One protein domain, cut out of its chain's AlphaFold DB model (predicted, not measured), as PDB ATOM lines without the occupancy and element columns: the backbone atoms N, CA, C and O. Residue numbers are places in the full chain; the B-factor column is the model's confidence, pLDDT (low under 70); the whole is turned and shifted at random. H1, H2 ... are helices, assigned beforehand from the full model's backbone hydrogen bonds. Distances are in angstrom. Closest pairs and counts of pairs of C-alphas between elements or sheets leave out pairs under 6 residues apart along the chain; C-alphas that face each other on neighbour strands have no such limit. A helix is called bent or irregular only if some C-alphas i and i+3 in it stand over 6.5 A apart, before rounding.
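What this domain is: This is residues 28 to 121 of the 247 residues of an uncharacterized protein of Mesorhizobium sp. B3-1-8 (UniProt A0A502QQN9). Three crossed helices, H1, H3 and H4, pack together, with H2 beside them and H5 set off at one end. The 94 printed residues, with five helices named H1 to H5 along the chain and no named strand, are all helix in class. The whole is compact, radius of gyration of the C-alphas 13.5 A, spanning 38 by 27 by 23 A.

Where its parts are: H1, residues 28 to 40, begins at C-alpha 28 (136.146, 93.703, 135.805). H2 is residues 42 to 54; H3, 60 to 73. H4, 79 to 97, is 27.1 A long. H5, 104 to 120, 25.2 A long, ends at C-alpha 120 (147.303, 125.756, 151.675) and is irregular: C-alphas 105 and 108 are 7.6 A apart.

How they stand to each other: Residues 30 to 34 of H1 touch H4, about perpendicular at 81 degrees; the closest C-alphas, Ile 30 and Phe 89, are 5.9 A apart. Residues 82 to 86 of H4 touch H3, closest C-alphas Cys 67 and Tyr 82, 5.2 A. H2 and H4 are near each other. H5 is apart from H1 to H4. Every O i to N i+4 pair is within hydrogen-bond range in H1 to H4; 11 of 13 in H5.

The domain as a whole: The printed part has no cut; no link is long. Residues 118 to 121 are among those with pLDDT under 70.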
ATOM      1  N   GLU A  28     136.687  94.515 134.713       90.94
ATOM      2  CA  GLU A  28     136.146  93.703 135.805       90.94
ATOM      3  C   GLU A  28     136.896  93.965 137.115       90.94
ATOM      4  O   GLU A  28     136.270  94.161 138.155       90.94
ATOM      5  N   GLU A  29     138.227  94.034 137.061       89.88
ATOM      6  CA  GLU A  29     139.067  94.325 138.224       89.88
ATOM      7  C   GLU A  29     138.837  95.747 138.739       89.88
ATOM      8  O   GLU A  29     138.688  95.953 139.942       89.88
ATOM      9  N   ILE A  30     138.731  96.731 137.842       94.62
ATOM     10  CA  ILE A  30     138.425  98.115 138.222       94.62
ATOM     11  C   ILE A  30     137.025  98.224 138.834       94.62
ATOM     12  O   ILE A  30     136.855  98.886 139.858       94.62
ATOM     13  N   ASN A  31     136.027  97.534 138.280       93.75
ATOM     14  CA  ASN A  31     134.682  97.498 138.853       93.75
ATOM     15  C   ASN A  31     134.663  96.825 140.234       93.75
ATOM     16  O   ASN A  31     133.942  97.276 141.131       93.75
ATOM     17  N   LEU A  32     135.476  95.787 140.439       96.44
ATOM     18  CA  LEU A  32     135.661  95.170 141.751       96.44
ATOM     19  C   LEU A  32     136.273  96.159 142.751       96.44
ATOM     20  O   LEU A  32     135.767  96.286 143.865       96.44
ATOM     21  N   ILE A  33     137.306  96.906 142.350       96.31
ATOM     22  CA  ILE A  33     137.923  97.941 143.190       96.31
ATOM     23  C   ILE A  33     136.891  99.015 143.550       96.31
ATOM     24  O   ILE A  33     136.735  99.333 144.725       96.31
ATOM     25  N   ILE A  34     136.153  99.548 142.571       96.38
ATOM     26  CA  ILE A  34     135.147 100.601 142.789       96.38
ATOM     27  C   ILE A  34     134.039 100.124 143.721       96.38
ATOM     28  O   ILE A  34     133.715 100.806 144.693       96.38
ATOM     29  N   SER A  35     133.460  98.954 143.447       96.62
ATOM     30  CA  SER A  35     132.377  98.408 144.267       96.62
ATOM     31  C   SER A  35     132.837  98.103 145.692       96.62
ATOM     32  O   SER A  35     132.121  98.436 146.637       96.62
ATOM     33  N   THR A  36     134.045  97.559 145.864       96.44
ATOM     34  CA  THR A  36     134.640  97.313 147.185       96.44
ATOM     35  C   THR A  36     134.898  98.619 147.924       96.44
ATOM     36  O   THR A  36     134.475  98.762 149.069       96.44
ATOM     37  N   TYR A  37     135.537  99.592 147.268       96.56
ATOM     38  CA  TYR A  37     135.865 100.880 147.873       96.56
ATOM     39  C   TYR A  37     134.598 101.605 148.336       96.56
ATOM     40  O   TYR A  37     134.487 102.006 149.490       96.56
ATOM     41  N   ARG A  38     133.587 101.679 147.463       95.69
ATOM     42  CA  ARG A  38     132.288 102.288 147.768       95.69
ATOM     43  C   ARG A  38     131.563 101.593 148.924       95.69
ATOM     44  O   ARG A  38     130.919 102.264 149.730       95.69
ATOM     45  N   LYS A  39     131.622 100.259 148.983       95.62
ATOM     46  CA  LYS A  39     130.934  99.460 150.004       95.62
ATOM     47  C   LYS A  39     131.598  99.579 151.376       95.62
ATOM     48  O   LYS A  39     130.890  99.693 152.369       95.62
ATOM     49  N   ASN A  40     132.926  99.529 151.422       94.38
ATOM     50  CA  ASN A  40     133.670  99.425 152.677       94.38
ATOM     51  C   ASN A  40     134.079 100.792 153.247       94.38
ATOM     52  O   ASN A  40     134.281 100.902 154.450       94.38
ATOM     53  N   PHE A  41     134.160 101.828 152.405       94.81
ATOM     54  CA  PHE A  41     134.660 103.158 152.766       94.81
ATOM     55  C   PHE A  41     133.688 104.246 152.296       94.81
ATOM     56  O   PHE A  41     133.985 105.052 151.415       94.81
ATOM     57  N   THR A  42     132.459 104.230 152.823       94.44
ATOM     58  CA  THR A  42     131.374 105.106 152.344       94.44
ATOM     59  C   THR A  42     131.682 106.598 152.521       94.44
ATOM     60  O   THR A  42     131.355 107.396 151.643       94.44
ATOM     61  N   ASN A  43     132.347 106.985 153.613       94.44
ATOM     62  CA  ASN A  43     132.684 108.386 153.886       94.44
ATOM     63  C   ASN A  43     133.809 108.881 152.970       94.44
ATOM     64  O   ASN A  43     133.754 109.986 152.428       94.44
ATOM     65  N   GLU A  44     134.822 108.047 152.760       93.19
ATOM     66  CA  GLU A  44     135.939 108.303 151.861       93.19
ATOM     67  C   GLU A  44     135.470 108.310 150.407       93.19
ATOM     68  O   GLU A  44     135.970 109.095 149.607       93.19
ATOM     69  N   TRP A  45     134.487 107.475 150.065       95.69
ATOM     70  CA  TRP A  45     133.824 107.478 148.768       95.69
ATOM     71  C   TRP A  45     133.083 108.790 148.508       95.69
ATOM     72  O   TRP A  45     133.262 109.382 147.445       95.69
ATOM     73  N   GLN A  46     132.307 109.283 149.477       95.50
ATOM     74  CA  GLN A  46     131.652 110.585 149.341       95.50
ATOM     75  C   GLN A  46     132.690 111.708 149.216       95.50
ATOM     76  O   GLN A  46     132.640 112.495 148.277       95.50
ATOM     77  N   SER A  47     133.706 111.702 150.081       92.31
ATOM     78  CA  SER A  47     134.801 112.680 150.049       92.31
ATOM     79  C   SER A  47     135.581 112.653 148.727       92.31
ATOM     80  O   SER A  47     136.048 113.688 148.251       92.31
ATOM     81  N   TYR A  48     135.741 111.469 148.128       93.56
ATOM     82  CA  TYR A  48     136.335 111.281 146.807       93.56
ATOM     83  C   TYR A  48     135.487 111.946 145.717       93.56
ATOM     84  O   TYR A  48     136.030 112.715 144.922       93.56
ATOM     85  N   LEU A  49     134.175 111.684 145.697       93.81
ATOM     86  CA  LEU A  49     133.260 112.279 144.720       93.81
ATOM     87  C   LEU A  49     133.229 113.802 144.842       93.81
ATOM     88  O   LEU A  49     133.388 114.484 143.832       93.81
ATOM     89  N   ASP A  50     133.114 114.322 146.063       91.69
ATOM     90  CA  ASP A  50     133.123 115.762 146.333       91.69
ATOM     91  C   ASP A  50     134.450 116.381 145.871       91.69
ATOM     92  O   ASP A  50     134.474 117.394 145.179       91.69
ATOM     93  N   SER A  51     135.585 115.730 146.150       86.31
ATOM     94  CA  SER A  51     136.899 116.215 145.712       86.31
ATOM     95  C   SER A  51     137.038 116.254 144.187       86.31
ATOM     96  O   SER A  51     137.523 117.241 143.630       86.31
ATOM     97  N   GLU A  52     136.621 115.206 143.480       86.62
ATOM     98  CA  GLU A  52     136.713 115.178 142.018       86.62
ATOM     99  C   GLU A  52     135.730 116.140 141.350       86.62
ATOM    100  O   GLU A  52     136.085 116.786 140.360       86.62
ATOM    101  N   ASN A  53     134.525 116.278 141.901       86.31
ATOM    102  CA  ASN A  53     133.510 117.181 141.380       86.31
ATOM    103  C   ASN A  53     133.865 118.650 141.643       86.31
ATOM    104  O   ASN A  53     133.851 119.471 140.723       86.31
ATOM    105  N   ASP A  54     134.252 118.961 142.878       85.50
ATOM    106  CA  ASP A  54     134.425 120.334 143.339       85.50
ATOM    107  C   ASP A  54     135.852 120.833 143.135       85.50
ATOM    108  O   ASP A  54     136.057 122.030 142.976       85.50
ATOM    109  N   ASN A  55     136.866 119.966 143.084       79.69
ATOM    110  CA  ASN A  55     138.258 120.392 142.886       79.69
ATOM    111  C   ASN A  55     138.873 119.900 141.570       79.69
ATOM    112  O   ASN A  55     139.798 120.535 141.052       79.69
ATOM    113  N   GLY A  56     138.361 118.810 140.993       79.81
ATOM    114  CA  GLY A  56     138.941 118.170 139.808       79.81
ATOM    115  C   GLY A  56     140.238 117.412 140.104       79.81
ATOM    116  O   GLY A  56     141.002 117.101 139.185       79.81
ATOM    117  N   PHE A  57     140.539 117.185 141.382       80.50
ATOM    118  CA  PHE A  57     141.653 116.376 141.850       80.50
ATOM    119  C   PHE A  57     141.365 115.854 143.257       80.50
ATOM    120  O   PHE A  57     140.593 116.440 144.009       80.50
ATOM    121  N   ILE A  58     142.071 114.792 143.631       81.31
ATOM    122  CA  ILE A  58     142.085 114.243 144.988       81.31
ATOM    123  C   ILE A  58     143.425 114.535 145.662       81.31
ATOM    124  O   ILE A  58     144.436 114.768 144.989       81.31
ATOM    125  N   SER A  59     143.439 114.519 146.992       78.25
ATOM    126  CA  SER A  59     144.673 114.636 147.769       78.25
ATOM    127  C   SER A  59     145.580 113.414 147.564       78.25
ATOM    128  O   SER A  59     145.123 112.328 147.199       78.25
ATOM    129  N   ASN A  60     146.876 113.571 147.843       76.94
ATOM    130  CA  ASN A  60     147.813 112.443 147.835       76.94
ATOM    131  C   ASN A  60     147.398 111.368 148.854       76.94
ATOM    132  O   ASN A  60     147.442 110.191 148.525       76.94
ATOM    133  N   GLN A  61     146.903 111.767 150.031       80.31
ATOM    134  CA  GLN A  61     146.393 110.841 151.048       80.31
ATOM    135  C   GLN A  61     145.206 110.014 150.532       80.31
ATOM    136  O   GLN A  61     145.187 108.801 150.709       80.31
ATOM    137  N   MET A  62     144.246 110.645 149.843       83.56
ATOM    138  CA  MET A  62     143.124 109.936 149.219       83.56
ATOM    139  C   MET A  62     143.622 108.964 148.142       83.56
ATOM    140  O   MET A  62     143.184 107.820 148.075       83.56
ATOM    141  N   ASN A  63     144.581 109.395 147.318       84.56
ATOM    142  CA  ASN A  63     145.180 108.535 146.302       84.56
ATOM    143  C   ASN A  63     145.928 107.339 146.919       84.56
ATOM    144  O   ASN A  63     145.834 106.227 146.401       84.56
ATOM    145  N   ASP A  64     146.662 107.545 148.013       82.50
ATOM    146  CA  ASP A  64     147.373 106.481 148.720       82.50
ATOM    147  C   ASP A  64     146.424 105.518 149.431       82.50
ATOM    148  O   ASP A  64     146.694 104.316 149.430       82.50
ATOM    149  N   HIS A  65     145.302 106.014 149.955       89.88
ATOM    150  CA  HIS A  65     144.238 105.184 150.507       89.88
ATOM    151  C   HIS A  65     143.631 104.276 149.430       89.88
ATOM    152  O   HIS A  65     143.634 103.060 149.594       89.88
ATOM    153  N   ILE A  66     143.236 104.834 148.277       90.44
ATOM    154  CA  ILE A  66     142.754 104.049 147.126       90.44
ATOM    155  C   ILE A  66     143.790 102.992 146.721       90.44
ATOM    156  O   ILE A  66     143.447 101.824 146.558       90.44
ATOM    157  N   CYS A  67     145.068 103.371 146.605       89.56
ATOM    158  CA  CYS A  67     146.134 102.423 146.283       89.56
ATOM    159  C   CYS A  67     146.264 101.301 147.323       89.56
ATOM    160  O   CYS A  67     146.534 100.171 146.935       89.56
ATOM    161  N   SER A  68     146.080 101.598 148.613       91.38
ATOM    162  CA  SER A  68     146.160 100.602 149.691       91.38
ATOM    163  C   SER A  68     144.998  99.607 149.620       91.38
ATOM    164  O   SER A  68     145.220  98.408 149.717       91.38
ATOM    165  N   VAL A  69     143.782 100.069 149.310       94.12
ATOM    166  CA  VAL A  69     142.630  99.178 149.071       94.12
ATOM    167  C   VAL A  69     142.859  98.273 147.857       94.12
ATOM    168  O   VAL A  69     142.523  97.091 147.873       94.12
ATOM    169  N   ILE A  70     143.455  98.806 146.788       93.56
ATOM    170  CA  ILE A  70     143.811  98.000 145.612       93.56
ATOM    171  C   ILE A  70     144.872  96.951 145.975       93.56
ATOM    172  O   ILE A  70     144.805  95.819 145.501       93.56
ATOM    173  N   GLU A  71     145.850  97.329 146.793       93.00
ATOM    174  CA  GLU A  71     146.918  96.452 147.273       93.00
ATOM    175  C   GLU A  71     146.379  95.307 148.139       93.00
ATOM    176  O   GLU A  71     146.792  94.165 147.947       93.00
ATOM    177  N   GLU A  72     145.394  95.575 148.997       93.31
ATOM    178  CA  GLU A  72     144.683  94.545 149.765       93.31
ATOM    179  C   GLU A  72     143.907  93.569 148.868       93.31
ATOM    180  O   GLU A  72     143.915  92.363 149.107       93.31
ATOM    181  N   LEU A  73     143.253  94.075 147.817       93.50
ATOM    182  CA  LEU A  73     142.487  93.248 146.879       93.50
ATOM    183  C   LEU A  73     143.374  92.412 145.948       93.50
ATOM    184  O   LEU A  73     142.990  91.312 145.549       93.50
ATOM    185  N   PHE A  74     144.543  92.935 145.579       90.88
ATOM    186  CA  PHE A  74     145.459  92.327 144.613       90.88
ATOM    187  C   PHE A  74     146.904  92.366 145.141       90.88
ATOM    188  O   PHE A  74     147.735  93.119 144.615       90.88
ATOM    189  N   PRO A  75     147.232  91.577 146.177       90.44
ATOM    190  CA  PRO A  75     148.540  91.629 146.819       90.44
ATOM    191  C   PRO A  75     149.662  91.113 145.907       90.44
ATOM    192  O   PRO A  75     149.440  90.340 144.976       90.44
ATOM    193  N   GLY A  76     150.898  91.521 146.205       80.31
ATOM    194  CA  GLY A  76     152.104  90.989 145.555       80.31
ATOM    195  C   GLY A  76     152.558  91.730 144.294       80.31
ATOM    196  O   GLY A  76     153.428  91.239 143.577       80.31
ATOM    197  N   LEU A  77     152.011  92.917 144.017       80.06
ATOM    198  CA  LEU A  77     152.464  93.775 142.924       80.06
ATOM    199  C   LEU A  77     153.322  94.928 143.456       80.06
ATOM    200  O   LEU A  77     153.156  95.423 144.563       80.06
ATOM    201  N   HIS A  78     154.236  95.418 142.624       81.12
ATOM    202  CA  HIS A  78     154.970  96.651 142.908       81.12
ATOM    203  C   HIS A  78     154.033  97.878 142.987       81.12
ATOM    204  O   HIS A  78     153.136  98.032 142.155       81.12
ATOM    205  N   ARG A  79     154.318  98.843 143.877       77.88
ATOM    206  CA  ARG A  79     153.493 100.055 144.121       77.88
ATOM    207  C   ARG A  79     153.085 100.833 142.862       77.88
ATOM    208  O   ARG A  79     152.017 101.438 142.804       77.88
ATOM    209  N   LYS A  80     153.927 100.811 141.827       76.00
ATOM    210  CA  LYS A  80     153.645 101.433 140.517       76.00
ATOM    211  C   LYS A  80     152.380 100.877 139.840       76.00
ATOM    212  O   LYS A  80     151.702 101.622 139.143       76.00
ATOM    213  N   HIS A  81     152.057  99.601 140.059       79.50
ATOM    214  CA  HIS A  81     150.859  98.960 139.516       79.50
ATOM    215  C   HIS A  81     149.599  99.456 140.214       79.50
ATOM    216  O   HIS A  81     148.623  99.769 139.541       79.50
ATOM    217  N   TYR A  82     149.646  99.607 141.538       82.56
ATOM    218  CA  TYR A  82     148.541 100.159 142.323       82.56
ATOM    219  C   TYR A  82     148.268 101.617 141.966       82.56
ATOM    220  O   TYR A  82     147.121 102.000 141.767       82.56
ATOM    221  N   LYS A  83     149.328 102.409 141.745       80.94
ATOM    222  CA  LYS A  83     149.186 103.773 141.215       80.94
ATOM    223  C   LYS A  83     148.529 103.799 139.833       80.94
ATOM    224  O   LYS A  83     147.741 104.700 139.573       80.94
ATOM    225  N   ALA A  84     148.827 102.833 138.961       77.38
ATOM    226  CA  ALA A  84     148.160 102.721 137.664       77.38
ATOM    227  C   ALA A  84     146.666 102.376 137.816       77.38
ATOM    228  O   ALA A  84     145.836 103.062 137.228       77.38
ATOM    229  N   ALA A  85     146.307 101.423 138.684       81.19
ATOM    230  CA  ALA A  85     144.899 101.116 138.962       81.19
ATOM    231  C   ALA A  85     144.146 102.297 139.567       81.19
ATOM    232  O   ALA A  85     143.002 102.535 139.205       81.19
ATOM    233  N   ALA A  86     144.769 103.061 140.468       84.81
ATOM    234  CA  ALA A  86     144.149 104.254 141.035       84.81
ATOM    235  C   ALA A  86     143.840 105.302 139.951       84.81
ATOM    236  O   ALA A  86     142.848 106.017 140.044       84.81
ATOM    237  N   VAL A  87     144.646 105.378 138.887       81.19
ATOM    238  CA  VAL A  87     144.341 106.220 137.722       81.19
ATOM    239  C   VAL A  87     143.145 105.665 136.946       81.19
ATOM    240  O   VAL A  87     142.204 106.416 136.683       81.19
ATOM    241  N   ASP A  88     143.137 104.368 136.633       80.06
ATOM    242  CA  ASP A  88     142.041 103.722 135.895       80.06
ATOM    243  C   ASP A  88     140.708 103.778 136.668       80.06
ATOM    244  O   ASP A  88     139.655 104.059 136.089       80.06
ATOM    245  N   PHE A  89     140.755 103.626 137.993       89.50
ATOM    246  CA  PHE A  89     139.644 103.842 138.923       89.50
ATOM    247  C   PHE A  89     139.041 105.238 138.755       89.50
ATOM    248  O   PHE A  89     137.825 105.387 138.621       89.50
ATOM    249  N   ARG A  90     139.884 106.276 138.727       87.94
ATOM    250  CA  ARG A  90     139.423 107.664 138.610       87.94
ATOM    251  C   ARG A  90     138.793 107.940 137.250       87.94
ATOM    252  O   ARG A  90     137.717 108.524 137.196       87.94
ATOM    253  N   PHE A  91     139.407 107.465 136.164       80.81
ATOM    254  CA  PHE A  91     138.838 107.594 134.816       80.81
ATOM    255  C   PHE A  91     137.522 106.835 134.653       80.81
ATOM    256  O   PHE A  91     136.612 107.317 133.987       80.81
ATOM    257  N   THR A  92     137.401 105.659 135.262       83.38
ATOM    258  CA  THR A  92     136.159 104.879 135.204       83.38
ATOM    259  C   THR A  92     135.028 105.607 135.923       83.38
ATOM    260  O   THR A  92     133.917 105.689 135.405       83.38
ATOM    261  N   ASN A  93     135.327 106.223 137.066       83.69
ATOM    262  CA  ASN A  93     134.365 107.047 137.786       83.69
ATOM    263  C   ASN A  93     134.036 108.353 137.060       83.69
ATOM    264  O   ASN A  93     132.873 108.740 137.028       83.69
ATOM    265  N   GLU A  94     135.003 109.006 136.415       83.88
ATOM    266  CA  GLU A  94     134.698 110.178 135.590       83.88
ATOM    267  C   GLU A  94     133.729 109.829 134.456       83.88
ATOM    268  O   GLU A  94     132.747 110.541 134.271       83.88
ATOM    269  N   ARG A  95     133.920 108.693 133.776       79.62
ATOM    270  CA  ARG A  95     132.981 108.227 132.743       79.62
ATOM    271  C   ARG A  95     131.583 107.946 133.293       79.62
ATOM    272  O   ARG A  95     130.607 108.133 132.573       79.62
ATOM    273  N   ALA A  96     131.487 107.471 134.533       84.81
ATOM    274  CA  ALA A  96     130.214 107.156 135.173       84.81
ATOM    275  C   ALA A  96     129.468 108.406 135.673       84.81
ATOM    276  O   ALA A  96     128.244 108.455 135.582       84.81
ATOM    277  N   PHE A  97     130.186 109.400 136.204       84.94
ATOM    278  CA  PHE A  97     129.588 110.539 136.915       84.94
ATOM    279  C   PHE A  97     129.696 111.881 136.181       84.94
ATOM    280  O   PHE A  97     128.982 112.814 136.533       84.94
ATOM    281  N   GLY A  98     130.556 112.000 135.168       81.81
ATOM    282  CA  GLY A  98     130.696 113.214 134.362       81.81
ATOM    283  C   GLY A  98     131.210 114.422 135.148       81.81
ATOM    284  O   GLY A  98     130.623 115.501 135.069       81.81
ATOM    285  N   PHE A  99     132.295 114.264 135.917       84.44
ATOM    286  CA  PHE A  99     132.823 115.330 136.778       84.44
ATOM    287  C   PHE A  99     133.062 116.633 135.999       84.44
ATOM    288  O   PHE A  99     133.831 116.682 135.033       84.44
ATOM    289  N   THR A 100     132.434 117.723 136.446       82.12
ATOM    290  CA  THR A 100     132.432 119.002 135.712       82.12
ATOM    291  C   THR A 100     133.842 119.578 135.531       82.12
ATOM    292  O   THR A 100     134.175 120.125 134.477       82.12
ATOM    293  N   LEU A 101     134.723 119.410 136.524       77.81
ATOM    294  CA  LEU A 101     136.095 119.929 136.474       77.81
ATOM    295  C   LEU A 101     137.081 119.068 135.670       77.81
ATOM    296  O   LEU A 101     138.240 119.458 135.492       77.81
ATOM    297  N   TRP A 102     136.641 117.918 135.162       72.12
ATOM    298  CA  TRP A 102     137.438 117.077 134.269       72.12
ATOM    299  C   TRP A 102     137.291 117.460 132.794       72.12
ATOM    300  O   TRP A 102     138.168 117.125 131.989       72.12
ATOM    301  N   GLN A 103     136.248 118.223 132.459       74.62
ATOM    302  CA  GLN A 103     135.991 118.676 131.098       74.62
ATOM    303  C   GLN A 103     137.094 119.631 130.594       74.62
ATOM    304  O   GLN A 103     137.731 120.332 131.395       74.62
ATOM    305  N   PRO A 104     137.384 119.657 129.277       68.12
ATOM    306  CA  PRO A 104     138.445 120.490 128.708       68.12
ATOM    307  C   PRO A 104     138.337 121.978 129.056       68.12
ATOM    308  O   PRO A 104     139.360 122.634 129.266       68.12
ATOM    309  N   GLU A 105     137.118 122.492 129.145       70.75
ATOM    310  CA  GLU A 105     136.799 123.898 129.388       70.75
ATOM    311  C   GLU A 105     137.202 124.318 130.811       70.75
ATOM    312  O   GLU A 105     137.652 125.439 131.040       70.75
ATOM    313  N   SER A 106     137.161 123.380 131.758       70.94
ATOM    314  CA  SER A 106     137.473 123.595 133.175       70.94
ATOM    315  C   SER A 106     138.973 123.504 133.502       70.94
ATOM    316  O   SER A 106     139.372 123.605 134.665       70.94
ATOM    317  N   ARG A 107     139.851 123.310 132.505       66.88
ATOM    318  CA  ARG A 107     141.294 123.058 132.721       66.88
ATOM    319  C   ARG A 107     142.012 124.166 133.488       66.88
ATOM    320  O   ARG A 107     142.820 123.854 134.365       66.88
ATOM    321  N   VAL A 108     141.749 125.429 133.146       69.69
ATOM    322  CA  VAL A 108     142.381 126.592 133.799       69.69
ATOM    323  C   VAL A 108     141.937 126.663 135.256       69.69
ATOM    324  O   VAL A 108     142.781 126.669 136.150       69.69
ATOM    325  N   GLN A 109     140.628 126.573 135.492       75.00
ATOM    326  CA  GLN A 109     140.044 126.580 136.830       75.00
ATOM    327  C   GLN A 109     140.593 125.441 137.703       75.00
ATOM    328  O   GLN A 109     140.999 125.666 138.842       75.00
ATOM    329  N   ARG A 110     140.684 124.217 137.168       73.00
ATOM    330  CA  ARG A 110     141.271 123.074 137.882       73.00
ATOM    331  C   ARG A 110     142.742 123.310 138.236       73.00
ATOM    332  O   ARG A 110     143.177 122.963 139.334       73.00
ATOM    333  N   ARG A 111     143.526 123.903 137.327       70.88
ATOM    334  CA  ARG A 111     144.930 124.260 137.594       70.88
ATOM    335  C   ARG A 111     145.030 125.272 138.732       70.88
ATOM    336  O   ARG A 111     145.850 125.082 139.625       70.88
ATOM    337  N   GLU A 112     144.202 126.310 138.723       76.38
ATOM    338  CA  GLU A 112     144.173 127.333 139.773       76.38
ATOM    339  C   GLU A 112     143.778 126.750 141.131       76.38
ATOM    340  O   GLU A 112     144.490 126.974 142.111       76.38
ATOM    341  N   ARG A 113     142.728 125.916 141.184       77.38
ATOM    342  CA  ARG A 113     142.319 125.205 142.408       77.38
ATOM    343  C   ARG A 113     143.436 124.315 142.942       77.38
ATOM    344  O   ARG A 113     143.735 124.353 144.132       77.38
ATOM    345  N   ARG A 114     144.120 123.565 142.069       74.00
ATOM    346  CA  ARG A 114     145.259 122.724 142.469       74.00
ATOM    347  C   ARG A 114     146.405 123.555 143.038       74.00
ATOM    348  O   ARG A 114     147.002 123.168 144.041       74.00
ATOM    349  N   LEU A 115     146.725 124.687 142.413       69.38
ATOM    350  CA  LEU A 115     147.766 125.593 142.902       69.38
ATOM    351  C   LEU A 115     147.389 126.196 144.260       69.38
ATOM    352  O   LEU A 115     148.236 126.238 145.147       69.38
ATOM    353  N   ALA A 116     146.135 126.614 144.446       78.31
ATOM    354  CA  ALA A 116     145.635 127.115 145.724       78.31
ATOM    355  C   ALA A 116     145.696 126.039 146.821       78.31
ATOM    356  O   ALA A 116     146.261 126.282 147.887       78.31
ATOM    357  N   TYR A 117     145.228 124.826 146.525       71.25
ATOM    358  CA  TYR A 117     145.294 123.682 147.435       71.25
ATOM    359  C   TYR A 117     146.731 123.333 147.837       71.25
ATOM    360  O   TYR A 117     147.015 123.107 149.010       71.25
ATOM    361  N   THR A 118     147.666 123.361 146.881       63.56
ATOM    362  CA  THR A 118     149.093 123.101 147.140       63.56
ATOM    363  C   THR A 118     149.718 124.180 148.031       63.56
ATOM    364  O   THR A 118     150.581 123.878 148.850       63.56
ATOM    365  N   LYS A 119     149.277 125.440 147.905       69.69
ATOM    366  CA  LYS A 119     149.726 126.541 148.774       69.69
ATOM    367  C   LYS A 119     149.196 126.413 150.207       69.69
ATOM    368  O   LYS A 119     149.896 126.797 151.135       69.69
ATOM    369  N   GLN A 120     147.979 125.892 150.377       67.56
ATOM    370  CA  GLN A 120     147.303 125.756 151.675       67.56
ATOM    371  C   GLN A 120     147.631 124.452 152.408       67.56
ATOM    372  O   GLN A 120     147.563 124.408 153.632       67.56
ATOM    373  N   THR A 121     148.021 123.408 151.674       58.34
ATOM    374  CA  THR A 121     148.313 122.074 152.217       58.34
ATOM    375  C   THR A 121     149.799 121.745 152.022       58.34
ATOM    376  O   THR A 121     150.147 120.885 151.211       58.34
TER     377      THR A 121